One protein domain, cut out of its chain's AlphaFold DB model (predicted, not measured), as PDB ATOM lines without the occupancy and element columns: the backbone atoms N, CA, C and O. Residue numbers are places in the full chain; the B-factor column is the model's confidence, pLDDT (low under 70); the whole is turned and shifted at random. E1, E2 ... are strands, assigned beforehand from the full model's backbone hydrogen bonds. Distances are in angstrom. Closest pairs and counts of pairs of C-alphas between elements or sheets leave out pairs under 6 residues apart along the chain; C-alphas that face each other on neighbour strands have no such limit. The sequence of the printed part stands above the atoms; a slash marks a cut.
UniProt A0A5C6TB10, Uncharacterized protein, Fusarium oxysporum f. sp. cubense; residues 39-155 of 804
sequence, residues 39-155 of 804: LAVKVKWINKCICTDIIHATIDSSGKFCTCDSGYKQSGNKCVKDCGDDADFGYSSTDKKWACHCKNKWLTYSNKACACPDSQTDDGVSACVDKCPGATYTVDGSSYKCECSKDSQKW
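What this domain is: This is residues 39 to 155 of the 804 residues of an uncharacterized protein of Fusarium oxysporum f. sp. cubense (UniProt A0A5C6TB10). Seven small two-stranded hairpins follow one another like beads along a rod, from E1 and E2 at one end to E13 and E14 near the other, where the short strand E15 ends the row. From E1 and E2 as far as E11 and E12 each hairpin comes near the next one in the row, while the hairpin of E13 and E14 is apart from that of E11 and E12 and has only E15 near it; there is no common core. The printed part has 117 residues, with no named helix and 15 named strands, E1 to E15 in chain order; the class is all strand, and each of the seven sheets is one antiparallel pair. The whole is extended, with a radius of gyration of the C-alphas of 22.8 A and spans of 83 by 31 by 22 A.

How they stand to each other: E7, residues 87 to 92, and E8, residues 97 to 102, form an antiparallel hairpin at 145 degrees, with N 88 and O 101 2.8 A apart, within hydrogen-bond range. The hairpin of E9, residues 108 to 110, and E10, residues 113 to 115, has N 110 and O 113 at 2.9 A. The closest C-alphas of E8 and E10, Cys 102 and Cys 114, are 5.6 A apart. E11, residues 120 to 122, and E12, residues 128 to 130, form a hairpin with N 121 and O 129 at 2.8 A; the closest C-alphas of E10 and E11, Ala 115 and Asp 122, are 7.6 A apart. E13, residues 135 to 140, is apart from E12. It forms a hairpin with E14, residues 143 to 148, antiparallel at 152 degrees, with N 138 and O 145 at 2.9 A. E15, residues 153 to 155, pairs with no named strand; its closest C-alpha to E14 is that of Lys 154, 5.9 A from that of Cys 148. Toward the first printed residue, the hairpin of E5, residues 72 to 75, and E6, residues 78 to 81, has N 73 and O 80 at 2.8 A. The closest C-alphas of E6 and E7, Lys 81 and Phe 89, are 6.5 A apart. E3, residues 57 to 59, and E4, residues 66 to 68, form a hairpin with N 58 and O 67 at 2.8 A; the closest C-alphas of E4 and E6, Cys 68 and Cys 79, are 5.5 A apart. E1, residues 40 to 43, and E2, residues 48 to 51, form a hairpin with N 41 and O 50 at 2.8 A. The closest C-alphas of E2 and E4, Cys 51 and Cys 66, are 5.9 A apart.

Where its parts are: The longer strands are E7, 12.7 A, E8, 14.9 A, E13, 16.0 A, and E14, 17.1 A. E1 begins at C-alpha 40 (146.724, 208.424, 97.063), and E15 ends at C-alpha 155 (178.367, 248.380, 63.708).

The domain as a whole: The C-alphas farthest apart, of Trp 45 and Ser 152, are 83.5 A apart. The printed part has no cut and no long link. The mean pLDDT of the printed part is 78.0; 15 residues are under 70, among them residues 52 to 55 and 140 to 143.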
ATOM      1  N   LEU A  39     150.472 210.188  98.112       65.12
ATOM      2  CA  LEU A  39     149.370 211.125  97.851       65.12
ATOM      3  C   LEU A  39     148.050 210.487  97.367       65.12
ATOM      4  O   LEU A  39     147.115 211.209  97.016       65.12
ATOM      5  N   ALA A  40     147.936 209.156  97.411       74.31
ATOM      6  CA  ALA A  40     146.724 208.424  97.063       74.31
ATOM      7  C   ALA A  40     146.140 207.675  98.275       74.31
ATOM      8  O   ALA A  40     146.856 207.049  99.056       74.31
ATOM      9  N   VAL A  41     144.813 207.693  98.425       75.62
ATOM     10  CA  VAL A  41     144.099 206.996  99.506       75.62
ATOM     11  C   VAL A  41     143.351 205.792  98.963       75.62
ATOM     12  O   VAL A  41     142.644 205.865  97.955       75.62
ATOM     13  N   LYS A  42     143.468 204.668  99.676       78.94
ATOM     14  CA  LYS A  42     142.727 203.448  99.363       78.94
ATOM     15  C   LYS A  42     141.264 203.599  99.745       78.94
ATOM     16  O   LYS A  42     140.914 203.681 100.923       78.94
ATOM     17  N   VAL A  43     140.390 203.502  98.755       75.88
ATOM     18  CA  VAL A  43     138.949 203.473  98.975       75.88
ATOM     19  C   VAL A  43     138.505 202.025  99.161       75.88
ATOM     20  O   VAL A  43     138.416 201.250  98.207       75.88
ATOM     21  N   LYS A  44     138.216 201.649 100.413       69.44
ATOM     22  CA  LYS A  44     137.923 200.260 100.818       69.44
ATOM     23  C   LYS A  44     136.781 199.586 100.041       69.44
ATOM     24  O   LYS A  44     136.834 198.378  99.865       69.44
ATOM     25  N   TRP A  45     135.774 200.328  99.579       69.88
ATOM     26  CA  TRP A  45     134.574 199.757  98.945       69.88
ATOM     27  C   TRP A  45     134.685 199.564  97.421       69.88
ATOM     28  O   TRP A  45     133.925 198.782  96.866       69.88
ATOM     29  N   ILE A  46     135.647 200.215  96.755       74.94
ATOM     30  CA  ILE A  46     135.958 200.000  95.321       74.94
ATOM     31  C   ILE A  46     137.321 199.349  95.095       74.94
ATOM     32  O   ILE A  46     137.677 199.080  93.953       74.94
ATOM     33  N   ASN A  47     138.083 199.111  96.168       74.56
ATOM     34  CA  ASN A  47     139.434 198.551  96.143       74.56
ATOM     35  C   ASN A  47     140.350 199.244  95.109       74.56
ATOM     36  O   ASN A  47     141.122 198.599  94.408       74.56
ATOM     37  N   LYS A  48     140.222 200.573  95.013       78.81
ATOM     38  CA  LYS A  48     141.008 201.455  94.144       78.81
ATOM     39  C   LYS A  48     141.621 202.578  94.966       78.81
ATOM     40  O   LYS A  48     141.078 202.966  96.005       78.81
ATOM     41  N   CYS A  49     142.745 203.087  94.493       81.00
ATOM     42  CA  CYS A  49     143.316 204.323  94.995       81.00
ATOM     43  C   CYS A  49     142.557 205.511  94.389       81.00
ATOM     44  O   CYS A  49     142.024 205.399  93.286       81.00
ATOM     45  N   ILE A  50     142.480 206.631  95.105       79.19
ATOM     46  CA  ILE A  50     142.058 207.931  94.565       79.19
ATOM     47  C   ILE A  50     142.970 209.025  95.123       79.19
ATOM     48  O   ILE A  50     143.486 208.886  96.232       79.19
ATOM     49  N   CYS A  51     143.122 210.129  94.397       78.56
ATOM     50  CA  CYS A  51     143.798 211.320  94.907       78.56
ATOM     51  C   CYS A  51     142.846 212.077  95.836       78.56
ATOM     52  O   CYS A  51     141.773 212.506  95.410       78.56
ATOM     53  N   THR A  52     143.206 212.214  97.109       63.97
ATOM     54  CA  THR A  52     142.435 212.997  98.085       63.97
ATOM     55  C   THR A  52     143.194 214.273  98.419       63.97
ATOM     56  O   THR A  52     144.393 214.223  98.667       63.97
ATOM     57  N   ASP A  53     142.486 215.403  98.444       58.19
ATOM     58  CA  ASP A  53     142.980 216.718  98.885       58.19
ATOM     59  C   ASP A  53     144.029 217.416  97.997       58.19
ATOM     60  O   ASP A  53     144.622 218.417  98.410       58.19
ATOM     61  N   ILE A  54     144.196 216.980  96.743       63.34
ATOM     62  CA  ILE A  54     145.048 217.656  95.751       63.34
ATOM     63  C   ILE A  54     144.208 218.051  94.538       63.34
ATOM     64  O   ILE A  54     143.702 217.207  93.803       63.34
ATOM     65  N   ILE A  55     144.042 219.359  94.346       64.56
ATOM     66  CA  ILE A  55     143.403 219.934  93.158       64.56
ATOM     67  C   ILE A  55     144.419 219.857  92.007       64.56
ATOM     68  O   ILE A  55     145.592 220.153  92.224       64.56
ATOM     69  N   HIS A  56     143.967 219.491  90.805       75.25
ATOM     70  CA  HIS A  56     144.800 219.306  89.605       75.25
ATOM     71  C   HIS A  56     145.768 218.113  89.670       75.25
ATOM     72  O   HIS A  56     146.938 218.237  89.304       75.25
ATOM     73  N   ALA A  57     145.293 216.970  90.168       77.31
ATOM     74  CA  ALA A  57     146.021 215.707  90.151       77.31
ATOM     75  C   ALA A  57     145.114 214.558  89.698       77.31
ATOM     76  O   ALA A  57     143.944 214.476  90.082       77.31
ATOM     77  N   THR A  58     145.689 213.633  88.943       82.81
ATOM     78  CA  THR A  58     145.042 212.428  88.424       82.81
ATOM     79  C   THR A  58     145.824 211.189  88.835       82.81
ATOM     80  O   THR A  58     147.015 211.261  89.136       82.81
ATOM     81  N   ILE A  59     145.143 210.042  88.905       82.50
ATOM     82  CA  ILE A  59     145.834 208.778  89.151       82.50
ATOM     83  C   ILE A  59     146.630 208.379  87.916       82.50
ATOM     84  O   ILE A  59     146.126 208.443  86.793       82.50
ATOM     85  N   ASP A  60     147.861 207.957  88.160       80.75
ATOM     86  CA  ASP A  60     148.773 207.470  87.147       80.75
ATOM     87  C   ASP A  60     148.278 206.167  86.498       80.75
ATOM     88  O   ASP A  60     147.356 205.489  86.966       80.75
ATOM     89  N   SER A  61     148.924 205.772  85.404       77.31
ATOM     90  CA  SER A  61     148.572 204.556  84.665       77.31
ATOM     91  C   SER A  61     148.731 203.270  85.486       77.31
ATOM     92  O   SER A  61     148.081 202.273  85.171       77.31
ATOM     93  N   SER A  62     149.537 203.281  86.556       77.88
ATOM     94  CA  SER A  62     149.677 202.141  87.471       77.88
ATOM     95  C   SER A  62     148.484 201.974  88.422       77.88
ATOM     96  O   SER A  62     148.342 200.930  89.065       77.88
ATOM     97  N   GLY A  63     147.604 202.978  88.515       77.19
ATOM     98  CA  GLY A  63     146.433 202.950  89.383       77.19
ATOM     99  C   GLY A  63     146.755 203.140  90.867       77.19
ATOM    100  O   GLY A  63     145.880 202.891  91.705       77.19
ATOM    101  N   LYS A  64     147.994 203.530  91.208       78.75
ATOM    102  CA  LYS A  64     148.509 203.549  92.588       78.75
ATOM    103  C   LYS A  64     149.011 204.912  93.051       78.75
ATOM    104  O   LYS A  64     148.976 205.144  94.259       78.75
ATOM    105  N   PHE A  65     149.456 205.788  92.154       80.75
ATOM    106  CA  PHE A  65     150.075 207.071  92.498       80.75
ATOM    107  C   PHE A  65     149.291 208.240  91.910       80.75
ATOM    108  O   PHE A  65     148.577 208.088  90.924       80.75
ATOM    109  N   CYS A  66     149.426 209.416  92.516       81.75
ATOM    110  CA  CYS A  66     148.849 210.650  91.995       81.75
ATOM    111  C   CYS A  66     149.912 211.474  91.272       81.75
ATOM    112  O   CYS A  66     150.958 211.773  91.844       81.75
ATOM    113  N   THR A  67     149.621 211.871  90.037       80.94
ATOM    114  CA  THR A  67     150.444 212.762  89.215       80.94
ATOM    115  C   THR A  67     149.711 214.072  88.977       80.94
ATOM    116  O   THR A  67     148.492 214.077  88.820       80.94
ATOM    117  N   CYS A  68     150.436 215.188  88.942       82.50
ATOM    118  CA  CYS A  68     149.831 216.480  88.633       82.50
ATOM    119  C   CYS A  68     149.327 216.534  87.188       82.50
ATOM    120  O   CYS A  68     149.965 216.010  86.276       82.50
ATOM    121  N   ASP A  69     148.186 217.188  86.990       81.31
ATOM    122  CA  ASP A  69     147.601 217.392  85.671       81.31
ATOM    123  C   ASP A  69     148.506 218.276  84.802       81.31
ATOM    124  O   ASP A  69     149.309 219.075  85.295       81.31
ATOM    125  N   SER A  70     148.346 218.172  83.482       76.25
ATOM    126  CA  SER A  70     149.140 218.948  82.526       76.25
ATOM    127  C   SER A  70     149.108 220.452  82.837       76.25
ATOM    128  O   SER A  70     148.050 221.072  82.972       76.25
ATOM    129  N   GLY A  71     150.298 221.048  82.958       71.81
ATOM    130  CA  GLY A  71     150.482 222.450  83.336       71.81
ATOM    131  C   GLY A  71     150.616 222.707  84.841       71.81
ATOM    132  O   GLY A  71     150.610 223.880  85.232       71.81
ATOM    133  N   TYR A  72     150.740 221.657  85.655       79.38
ATOM    134  CA  TYR A  72     151.041 221.719  87.082       79.38
ATOM    135  C   TYR A  72     152.254 220.841  87.415       79.38
ATOM    136  O   TYR A  72     152.424 219.767  86.843       79.38
ATOM    137  N   LYS A  73     153.092 221.293  88.351       81.62
ATOM    138  CA  LYS A  73     154.234 220.547  88.890       81.62
ATOM    139  C   LYS A  73     154.001 220.186  90.351       81.62
ATOM    140  O   LYS A  73     153.281 220.884  91.070       81.62
ATOM    141  N   GLN A  74     154.608 219.092  90.795       76.25
ATOM    142  CA  GLN A  74     154.532 218.675  92.188       76.25
ATOM    143  C   GLN A  74     155.410 219.593  93.047       76.25
ATOM    144  O   GLN A  74     156.598 219.756  92.790       76.25
ATOM    145  N   SER A  75     154.819 220.192  94.076       72.50
ATOM    146  CA  SER A  75     155.523 220.956  95.103       72.50
ATOM    147  C   SER A  75     155.065 220.450  96.467       72.50
ATOM    148  O   SER A  75     153.930 220.682  96.900       72.50
ATOM    149  N   GLY A  76     155.927 219.657  97.109       73.25
ATOM    150  CA  GLY A  76     155.572 218.886  98.299       73.25
ATOM    151  C   GLY A  76     154.360 217.981  98.047       73.25
ATOM    152  O   GLY A  76     154.359 217.152  97.136       73.25
ATOM    153  N   ASN A  77     153.304 218.178  98.840       71.38
ATOM    154  CA  ASN A  77     152.059 217.403  98.776       71.38
ATOM    155  C   ASN A  77     150.963 218.073  97.921       71.38
ATOM    156  O   ASN A  77     149.783 217.795  98.117       71.38
ATOM    157  N   LYS A  78     151.315 219.013  97.033       72.81
ATOM    158  CA  LYS A  78     150.358 219.757  96.198       72.81
ATOM    159  C   LYS A  78     150.823 219.836  94.747       72.81
ATOM    160  O   LYS A  78     152.018 219.810  94.468       72.81
ATOM    161  N   CYS A  79     149.868 220.017  93.843       78.50
ATOM    162  CA  CYS A  79     150.125 220.386  92.458       78.50
ATOM    163  C   CYS A  79     150.001 221.902  92.312       78.50
ATOM    164  O   CYS A  79     148.939 222.475  92.558       78.50
ATOM    165  N   VAL A  80     151.102 222.559  91.955       79.19
ATOM    166  CA  VAL A  80     151.174 224.013  91.743       79.19
ATOM    167  C   VAL A  80     151.314 224.306  90.259       79.19
ATOM    168  O   VAL A  80     151.825 223.468  89.522       79.19
ATOM    169  N   LYS A  81     150.838 225.466  89.791       81.94
ATOM    170  CA  LYS A  81     150.944 225.822  88.371       81.94
ATOM    171  C   LYS A  81     152.419 225.815  87.959       81.94
ATOM    172  O   LYS A  81     153.251 226.431  88.618       81.94
ATOM    173  N   ASP A  82     152.727 225.106  86.883       85.38
ATOM    174  CA  ASP A  82     154.073 225.071  86.327       85.38
ATOM    175  C   ASP A  82     154.309 226.313  85.455       85.38
ATOM    176  O   ASP A  82     153.718 226.438  84.376       85.38
ATOM    177  N   CYS A  83     155.134 227.229  85.962       83.00
ATOM    178  CA  CYS A  83     155.498 228.488  85.317       83.00
ATOM    179  C   CYS A  83     156.954 228.522  84.821       83.00
ATOM    180  O   CYS A  83     157.380 229.562  84.353       83.00
ATOM    181  N   GLY A  84     157.720 227.428  84.913       81.94
ATOM    182  CA  GLY A  84     159.182 227.494  84.767       81.94
ATOM    183  C   GLY A  84     159.885 227.902  86.070       81.94
ATOM    184  O   GLY A  84     159.249 227.967  87.128       81.94
ATOM    185  N   ASP A  85     161.203 228.101  86.014       83.50
ATOM    186  CA  ASP A  85     162.046 228.377  87.192       83.50
ATOM    187  C   ASP A  85     162.335 229.876  87.394       83.50
ATOM    188  O   ASP A  85     162.692 230.306  88.493       83.50
ATOM    189  N   ASP A  86     162.130 230.686  86.359       84.19
ATOM    190  CA  ASP A  86     162.340 232.136  86.289       84.19
ATOM    191  C   ASP A  86     161.042 232.955  86.456       84.19
ATOM    192  O   ASP A  86     161.073 234.190  86.499       84.19
ATOM    193  N   ALA A  87     159.904 232.276  86.626       87.19
ATOM    194  CA  ALA A  87     158.599 232.890  86.833       87.19
ATOM    195  C   ALA A  87     157.848 232.298  88.034       87.19
ATOM    196  O   ALA A  87     157.915 231.102  88.317       87.19
ATOM    197  N   ASP A  88     157.066 233.144  88.694       83.19
ATOM    198  CA  ASP A  88     156.185 232.790  89.799       83.19
ATOM    199  C   ASP A  88     154.717 232.862  89.361       83.19
ATOM    200  O   ASP A  88     154.313 233.717  88.569       83.19
ATOM    201  N   PHE A  89     153.879 231.967  89.885       84.00
ATOM    202  CA  PHE A  89     152.434 232.048  89.678       84.00
ATOM    203  C   PHE A  89     151.823 233.028  90.678       84.00
ATOM    204  O   PHE A  89     151.946 232.838  91.885       84.00
ATOM    205  N   GLY A  90     151.132 234.053  90.188       79.12
ATOM    206  CA  GLY A  90     150.551 235.088  91.035       79.12
ATOM    207  C   GLY A  90     149.347 235.764  90.396       79.12
ATOM    208  O   GLY A  90     148.934 235.446  89.279       79.12
ATOM    209  N   TYR A  91     148.741 236.694  91.127       77.38
ATOM    210  CA  TYR A  91     147.625 237.481  90.614       77.38
ATOM    211  C   TYR A  91     148.127 238.732  89.881       77.38
ATOM    212  O   TYR A  91     148.708 239.627  90.496       77.38
ATOM    213  N   SER A  92     147.838 238.832  88.581       70.38
ATOM    214  CA  SER A  92     148.105 240.030  87.781       70.38
ATOM    215  C   SER A  92     147.135 241.139  88.179       70.38
ATOM    216  O   SER A  92     145.938 241.057  87.887       70.38
ATOM    217  N   SER A  93     147.625 242.211  88.806       67.06
ATOM    218  CA  SER A  93     146.809 243.412  89.046       67.06
ATOM    219  C   SER A  93     146.398 244.100  87.740       67.06
ATOM    220  O   SER A  93     145.323 244.696  87.677       67.06
ATOM    221  N   THR A  94     147.233 243.985  86.702       68.50
ATOM    222  CA  THR A  94     147.020 244.577  85.376       68.50
ATOM    223  C   THR A  94     145.941 243.824  84.599       68.50
ATOM    224  O   THR A  94     144.986 244.433  84.123       68.50
ATOM    225  N   ASP A  95     146.028 242.492  84.547       63.12
ATOM    226  CA  ASP A  95     145.102 241.657  83.765       63.12
ATOM    227  C   ASP A  95     143.909 241.128  84.574       63.12
ATOM    228  O   ASP A  95     143.047 240.438  84.029       63.12
ATOM    229  N   LYS A  96     143.866 241.410  85.884       76.19
ATOM    230  CA  LYS A  96     142.846 240.932  86.837       76.19
ATOM    231  C   LYS A  96     142.601 239.415  86.758       76.19
ATOM    232  O   LYS A  96     141.467 238.949  86.881       76.19
ATOM    233  N   LYS A  97     143.665 238.638  86.542       70.19
ATOM    234  CA  LYS A  97     143.638 237.170  86.445       70.19
ATOM    235  C   LYS A  97     144.903 236.568  87.051       70.19
ATOM    236  O   LYS A  97     145.941 237.223  87.098       70.19
ATOM    237  N   TRP A  98     144.813 235.315  87.487       77.25
ATOM    238  CA  TRP A  98     145.979 234.543  87.915       77.25
ATOM    239  C   TRP A  98     146.779 234.093  86.694       77.25
ATOM    240  O   TRP A  98     146.217 233.484  85.781       77.25
ATOM    241  N   ALA A  99     148.068 234.409  86.668       82.50
ATOM    242  CA  ALA A  99     148.972 234.080  85.578       82.50
ATOM    243  C   ALA A  99     150.392 233.841  86.112       82.50
ATOM    244  O   ALA A  99     150.698 234.108  87.270       82.50
ATOM    245  N   CYS A 100     151.250 233.288  85.263       85.50
ATOM    246  CA  CYS A 100     152.679 233.237  85.539       85.50
ATOM    247  C   CYS A 100     153.290 234.614  85.254       85.50
ATOM    248  O   CYS A 100     152.958 235.244  84.247       85.50
ATOM    249  N   HIS A 101     154.166 235.062  86.142       84.62
ATOM    250  CA  HIS A 101     154.820 236.360  86.111       84.62
ATOM    251  C   HIS A 101     156.315 236.182  86.295       84.62
ATOM    252  O   HIS A 101     156.742 235.418  87.152       84.62
ATOM    253  N   CYS A 102     157.109 236.918  85.532       87.31
ATOM    254  CA  CYS A 102     158.552 236.881  85.693       87.31
ATOM    255  C   CYS A 102     158.979 237.400  87.060       87.31
ATOM    256  O   CYS A 102     158.453 238.411  87.532       87.31
ATOM    257  N   LYS A 103     159.958 236.721  87.667       85.56
ATOM    258  CA  LYS A 103     160.605 237.179  88.906       85.56
ATOM    259  C   LYS A 103     161.184 238.582  88.723       85.56
ATOM    260  O   LYS A 103     160.989 239.460  89.564       85.56
ATOM    261  N   ASN A 104     161.811 238.807  87.569       84.69
ATOM    262  CA  ASN A 104     162.307 240.110  87.144       84.69
ATOM    263  C   ASN A 104     161.219 240.876  86.388       84.69
ATOM    264  O   ASN A 104     160.718 240.426  85.358       84.69
ATOM    265  N   LYS A 105     160.864 242.065  86.888       83.56
ATOM    266  CA  LYS A 105     159.721 242.852  86.386       83.56
ATOM    267  C   LYS A 105     159.912 243.441  84.986       83.56
ATOM    268  O   LYS A 105     158.924 243.844  84.380       83.56
ATOM    269  N   TRP A 106     161.149 243.541  84.502       82.62
ATOM    270  CA  TRP A 106     161.460 244.034  83.156       82.62
ATOM    271  C   TRP A 106     161.352 242.946  82.080       82.62
ATOM    272  O   TRP A 106     161.322 243.273  80.897       82.62
ATOM    273  N   LEU A 107     161.247 241.672  82.474       85.69
ATOM    274  CA  LEU A 107     161.072 240.548  81.558       85.69
ATOM    275  C   LEU A 107     159.591 240.278  81.289       85.69
ATOM    276  O   LEU A 107     158.723 240.480  82.142       85.69
ATOM    277  N   THR A 108     159.304 239.769  80.094       85.75
ATOM    278  CA  THR A 108     157.958 239.363  79.687       85.75
ATOM    279  C   THR A 108     157.849 237.844  79.698       85.75
ATOM    280  O   THR A 108     158.703 237.145  79.156       85.75
ATOM    281  N   TYR A 109     156.779 237.328  80.303       85.75
ATOM    282  CA  TYR A 109     156.522 235.893  80.361       85.75
ATOM    283  C   TYR A 109     155.850 235.407  79.071       85.75
ATOM    284  O   TYR A 109     154.733 235.821  78.754       85.75
ATOM    285  N   SER A 110     156.500 234.492  78.354       80.62
ATOM    286  CA  SER A 110     155.967 233.840  77.154       80.62
ATOM    287  C   SER A 110     156.517 232.419  77.034       80.62
ATOM    288  O   SER A 110     157.659 232.160  77.386       80.62
ATOM    289  N   ASN A 111     155.713 231.468  76.547       80.12
ATOM    290  CA  ASN A 111     156.148 230.082  76.298       80.12
ATOM    291  C   ASN A 111     156.884 229.390  77.472       80.12
ATOM    292  O   ASN A 111     157.819 228.631  77.244       80.12
ATOM    293  N   LYS A 112     156.438 229.606  78.720       80.25
ATOM    294  CA  LYS A 112     157.078 229.081  79.948       80.25
ATOM    295  C   LYS A 112     158.487 229.617  80.249       80.25
ATOM    296  O   LYS A 112     159.221 228.970  80.987       80.25
ATOM    297  N   ALA A 113     158.845 230.777  79.710       84.19
ATOM    298  CA  ALA A 113     160.105 231.443  80.002       84.19
ATOM    299  C   ALA A 113     159.913 232.959  80.116       84.19
ATOM    300  O   ALA A 113     158.967 233.538  79.568       84.19
ATOM    301  N   CYS A 114     160.829 233.603  80.824       87.31
ATOM    302  CA  CYS A 114     160.927 235.045  80.937       87.31
ATOM    303  C   CYS A 114     162.023 235.572  80.030       87.31
ATOM    304  O   CYS A 114     163.192 235.230  80.184       87.31
ATOM    305  N   ALA A 115     161.646 236.433  79.091       86.62
ATOM    306  CA  ALA A 115     162.586 237.016  78.148       86.62
ATOM    307  C   ALA A 115     162.301 238.501  77.928       86.62
ATOM    308  O   ALA A 115     161.173 238.981  78.087       86.62
ATOM    309  N   CYS A 116     163.343 239.231  77.546       86.00
ATOM    310  CA  CYS A 116     163.184 240.556  76.974       86.00
ATOM    311  C   CYS A 116     162.465 240.473  75.618       86.00
ATOM    312  O   CYS A 116     162.478 239.418  74.979       86.00
ATOM    313  N   PRO A 117     161.854 241.577  75.156       82.00
ATOM    314  CA  PRO A 117     161.404 241.689  73.772       82.00
ATOM    315  C   PRO A 117     162.527 241.317  72.797       82.00
ATOM    316  O   PRO A 117     163.693 241.565  73.088       82.00
ATOM    317  N   ASP A 118     162.192 240.789  71.619       78.19
ATOM    318  CA  ASP A 118     163.186 240.264  70.667       78.19
ATOM    319  C   ASP A 118     164.296 241.270  70.293       78.19
ATOM    320  O   ASP A 118     165.426 240.867  70.007       78.19
ATOM    321  N   SER A 119     164.015 242.577  70.352       73.50
ATOM    322  CA  SER A 119     164.960 243.673  70.087       73.50
ATOM    323  C   SER A 119     165.937 243.982  71.229       73.50
ATOM    324  O   SER A 119     166.861 244.777  71.050       73.50
ATOM    325  N   GLN A 120     165.734 243.393  72.406       83.56
ATOM    326  CA  GLN A 120     166.436 243.720  73.643       83.56
ATOM    327  C   GLN A 120     167.034 242.472  74.294       83.56
ATOM    328  O   GLN A 120     166.567 241.352  74.095       83.56
ATOM    329  N   THR A 121     168.098 242.665  75.059       84.06
ATOM    330  CA  THR A 121     168.728 241.636  75.884       84.06
ATOM    331  C   THR A 121     168.637 242.042  77.345       84.06
ATOM    332  O   THR A 121     168.613 243.229  77.657       84.06
ATOM    333  N   ASP A 122     168.561 241.061  78.238       81.50
ATOM    334  CA  ASP A 122     168.632 241.324  79.674       81.50
ATOM    335  C   ASP A 122     170.060 241.779  80.007       81.50
ATOM    336  O   ASP A 122     171.021 241.114  79.612       81.50
ATOM    337  N   ASP A 123     170.206 242.914  80.693       79.44
ATOM    338  CA  ASP A 123     171.502 243.383  81.199       79.44
ATOM    339  C   ASP A 123     171.999 242.541  82.391       79.44
ATOM    340  O   ASP A 123     173.131 242.712  82.845       79.44
ATOM    341  N   GLY A 124     171.158 241.628  82.897       76.38
ATOM    342  CA  GLY A 124     171.446 240.745  84.025       76.38
ATOM    343  C   GLY A 124     171.360 241.438  85.385       76.38
ATOM    344  O   GLY A 124     171.662 240.817  86.404       76.38
ATOM    345  N   VAL A 125     170.955 242.712  85.418       73.38
ATOM    346  CA  VAL A 125     170.975 243.554  86.620       73.38
ATOM    347  C   VAL A 125     169.613 244.187  86.887       73.38
ATOM    348  O   VAL A 125     169.119 244.108  88.014       73.38
ATOM    349  N   SER A 126     169.007 244.853  85.902       78.44
ATOM    350  CA  SER A 126     167.852 245.720  86.153       78.44
ATOM    351  C   SER A 126     166.934 246.024  84.970       78.44
ATOM    352  O   SER A 126     165.838 246.549  85.204       78.44
ATOM    353  N   ALA A 127     167.336 245.754  83.726       84.19
ATOM    354  CA  ALA A 127     166.560 246.177  82.567       84.19
ATOM    355  C   ALA A 127     166.820 245.350  81.305       84.19
ATOM    356  O   ALA A 127     167.899 244.815  81.069       84.19
ATOM    357  N   CYS A 128     165.817 245.346  80.427       87.31
ATOM    358  CA  CYS A 128     166.029 245.004  79.031       87.31
ATOM    359  C   CYS A 128     166.705 246.184  78.325       87.31
ATOM    360  O   CYS A 128     166.138 247.276  78.250       87.31
ATOM    361  N   VAL A 129     167.916 245.960  77.826       83.62
ATOM    362  CA  VAL A 129     168.695 246.937  77.060       83.62
ATOM    363  C   VAL A 129     168.655 246.590  75.580       83.62
ATOM    364  O   VAL A 129     168.585 245.420  75.204       83.62
ATOM    365  N   ASP A 130     168.675 247.604  74.720       82.25
ATOM    366  CA  ASP A 130     168.662 247.382  73.275       82.25
ATOM    367  C   ASP A 130     169.862 246.529  72.855       82.25
ATOM    368  O   ASP A 130     170.997 246.804  73.236       82.25
ATOM    369  N   LYS A 131     169.611 245.495  72.041       80.38
ATOM    370  CA  LYS A 131     170.683 244.669  71.459       80.38
ATOM    371  C   LYS A 131     171.576 245.474  70.512       80.38
ATOM    372  O   LYS A 131     172.731 245.112  70.311       80.38
ATOM    373  N   CYS A 132     171.030 246.546  69.934       81.94
ATOM    374  CA  CYS A 132     171.696 247.419  68.971       81.94
ATOM    375  C   CYS A 132     171.503 248.911  69.331       81.94
ATOM    376  O   CYS A 132     170.746 249.603  68.643       81.94
ATOM    377  N   PRO A 133     172.128 249.448  70.398       76.81
ATOM    378  CA  PRO A 133     171.961 250.856  70.759       76.81
ATOM    379  C   PRO A 133     172.384 251.799  69.619       76.81
ATOM    380  O   PRO A 133     173.538 251.818  69.203       76.81
ATOM    381  N   GLY A 134     171.443 252.592  69.094       72.31
ATOM    382  CA  GLY A 134     171.709 253.539  67.999       72.31
ATOM    383  C   GLY A 134     171.809 252.922  66.595       72.31
ATOM    384  O   GLY A 134     172.188 253.620  65.656       72.31
ATOM    385  N   ALA A 135     171.443 251.647  66.438       80.44
ATOM    386  CA  ALA A 135     171.393 250.932  65.164       80.44
ATOM    387  C   ALA A 135     170.039 250.228  64.979       80.44
ATOM    388  O   ALA A 135     169.317 249.947  65.933       80.44
ATOM    389  N   THR A 136     169.680 249.922  63.736       81.06
ATOM    390  CA  THR A 136     168.541 249.053  63.430       81.06
ATOM    391  C   THR A 136     168.951 247.593  63.564       81.06
ATOM    392  O   THR A 136     170.060 247.233  63.181       81.06
ATOM    393  N   TYR A 137     168.066 246.740  64.077       80.94
ATOM    394  CA  TYR A 137     168.328 245.308  64.212       80.94
ATOM    395  C   TYR A 137     167.525 244.513  63.177       80.94
ATOM    396  O   TYR A 137     166.376 244.839  62.878       80.94
ATOM    397  N   THR A 138     168.127 243.454  62.644       78.25
ATOM    398  CA  THR A 138     167.466 242.444  61.808       78.25
ATOM    399  C   THR A 138     167.693 241.064  62.413       78.25
ATOM    400  O   THR A 138     168.754 240.795  62.976       78.25
ATOM    401  N   VAL A 139     166.674 240.208  62.351       72.44
ATOM    402  CA  VAL A 139     166.716 238.845  62.896       72.44
ATOM    403  C   VAL A 139     166.844 237.869  61.735       72.44
ATOM    404  O   VAL A 139     166.010 237.883  60.832       72.44
ATOM    405  N   ASP A 140     167.873 237.026  61.779       65.50
ATOM    406  CA  ASP A 140     168.091 235.934  60.833       65.50
ATOM    407  C   ASP A 140     168.200 234.617  61.621       65.50
ATOM    408  O   ASP A 140     169.232 234.285  62.221       65.50
ATOM    409  N   GLY A 141     167.068 233.913  61.716       69.44
ATOM    410  CA  GLY A 141     166.917 232.718  62.548       69.44
ATOM    411  C   GLY A 141     167.166 232.995  64.037       69.44
ATOM    412  O   GLY A 141     166.461 233.792  64.652       69.44
ATOM    413  N   SER A 142     168.161 232.317  64.617       60.06
ATOM    414  CA  SER A 142     168.582 232.479  66.023       60.06
ATOM    415  C   SER A 142     169.626 233.587  66.229       60.06
ATOM    416  O   SER A 142     170.062 233.806  67.357       60.06
ATOM    417  N   SER A 143     170.073 234.248  65.154       60.31
ATOM    418  CA  SER A 143     171.094 235.302  65.187       60.31
ATOM    419  C   SER A 143     170.485 236.671  64.875       60.31
ATOM    420  O   SER A 143     169.466 236.770  64.192       60.31
ATOM    421  N   TYR A 144     171.099 237.738  65.383       74.69
ATOM    422  CA  TYR A 144     170.698 239.108  65.076       74.69
ATOM    423  C   TYR A 144     171.874 239.889  64.495       74.69
ATOM    424  O   TYR A 144     173.030 239.664  64.857       74.69
ATOM    425  N   LYS A 145     171.571 240.827  63.598       80.25
ATOM    426  CA  LYS A 145     172.541 241.727  62.975       80.25
ATOM    427  C   LYS A 145     172.127 243.174  63.217       80.25
ATOM    428  O   LYS A 145     170.977 243.539  62.977       80.25
ATOM    429  N   CYS A 146     173.068 243.990  63.681       82.56
ATOM    430  CA  CYS A 146     172.880 245.424  63.880       82.56
ATOM    431  C   CYS A 146     173.416 246.204  62.668       82.56
ATOM    432  O   CYS A 146     174.520 245.940  62.187       82.56
ATOM    433  N   GLU A 147     172.650 247.178  62.186       82.31
ATOM    434  CA  GLU A 147     172.974 248.018  61.033       82.31
ATOM    435  C   GLU A 147     172.811 249.499  61.390       82.31
ATOM    436  O   GLU A 147     171.788 249.922  61.924       82.31
ATOM    437  N   CYS A 148     173.837 250.304  61.119       81.88
ATOM    438  CA  CYS A 148     173.834 251.727  61.444       81.88
ATOM    439  C   CYS A 148     173.005 252.523  60.438       81.88
ATOM    440  O   CYS A 148     173.076 252.285  59.238       81.88
ATOM    441  N   SER A 149     172.263 253.523  60.918       79.75
ATOM    442  CA  SER A 149     171.385 254.333  60.061       79.75
ATOM    443  C   SER A 149     172.133 255.246  59.081       79.75
ATOM    444  O   SER A 149     171.517 255.774  58.158       79.75
ATOM    445  N   LYS A 150     173.439 255.471  59.282       77.50
ATOM    446  CA  LYS A 150     174.298 256.223  58.362       77.50
ATOM    447  C   LYS A 150     175.167 255.263  57.560       77.50
ATOM    448  O   LYS A 150     175.918 254.483  58.143       77.50
ATOM    449  N   ASP A 151     175.176 255.418  56.238       72.94
ATOM    450  CA  ASP A 151     176.038 254.635  55.342       72.94
ATOM    451  C   ASP A 151     177.535 254.839  55.617       72.94
ATOM    452  O   ASP A 151     178.346 253.970  55.297       72.94
ATOM    453  N   SER A 152     177.910 255.959  56.240       68.38
ATOM    454  CA  SER A 152     179.277 256.249  56.677       68.38
ATOM    455  C   SER A 152     179.683 255.515  57.956       68.38
ATOM    456  O   SER A 152     180.827 255.654  58.361       68.38
ATOM    457  N   GLN A 153     178.790 254.753  58.596       77.88
ATOM    458  CA  GLN A 153     179.032 254.083  59.876       77.88
ATOM    459  C   GLN A 153     178.884 252.566  59.760       77.88
ATOM    460  O   GLN A 153     178.094 252.054  58.964       77.88
ATOM    461  N   LYS A 154     179.667 251.827  60.545       79.50
ATOM    462  CA  LYS A 154     179.559 250.376  60.711       79.50
ATOM    463  C   LYS A 154     179.266 250.039  62.170       79.50
ATOM    464  O   LYS A 154     179.680 250.757  63.075       79.50
ATOM    465  N   TRP A 155     178.563 248.931  62.376       84.06
ATOM    466  CA  TRP A 155     178.367 248.380  63.708       84.06
ATOM    467  C   TRP A 155     179.676 247.772  64.204       84.06
ATOM    468  O   TRP A 155     180.233 246.893  63.539       84.06
TER     469      TRP A 155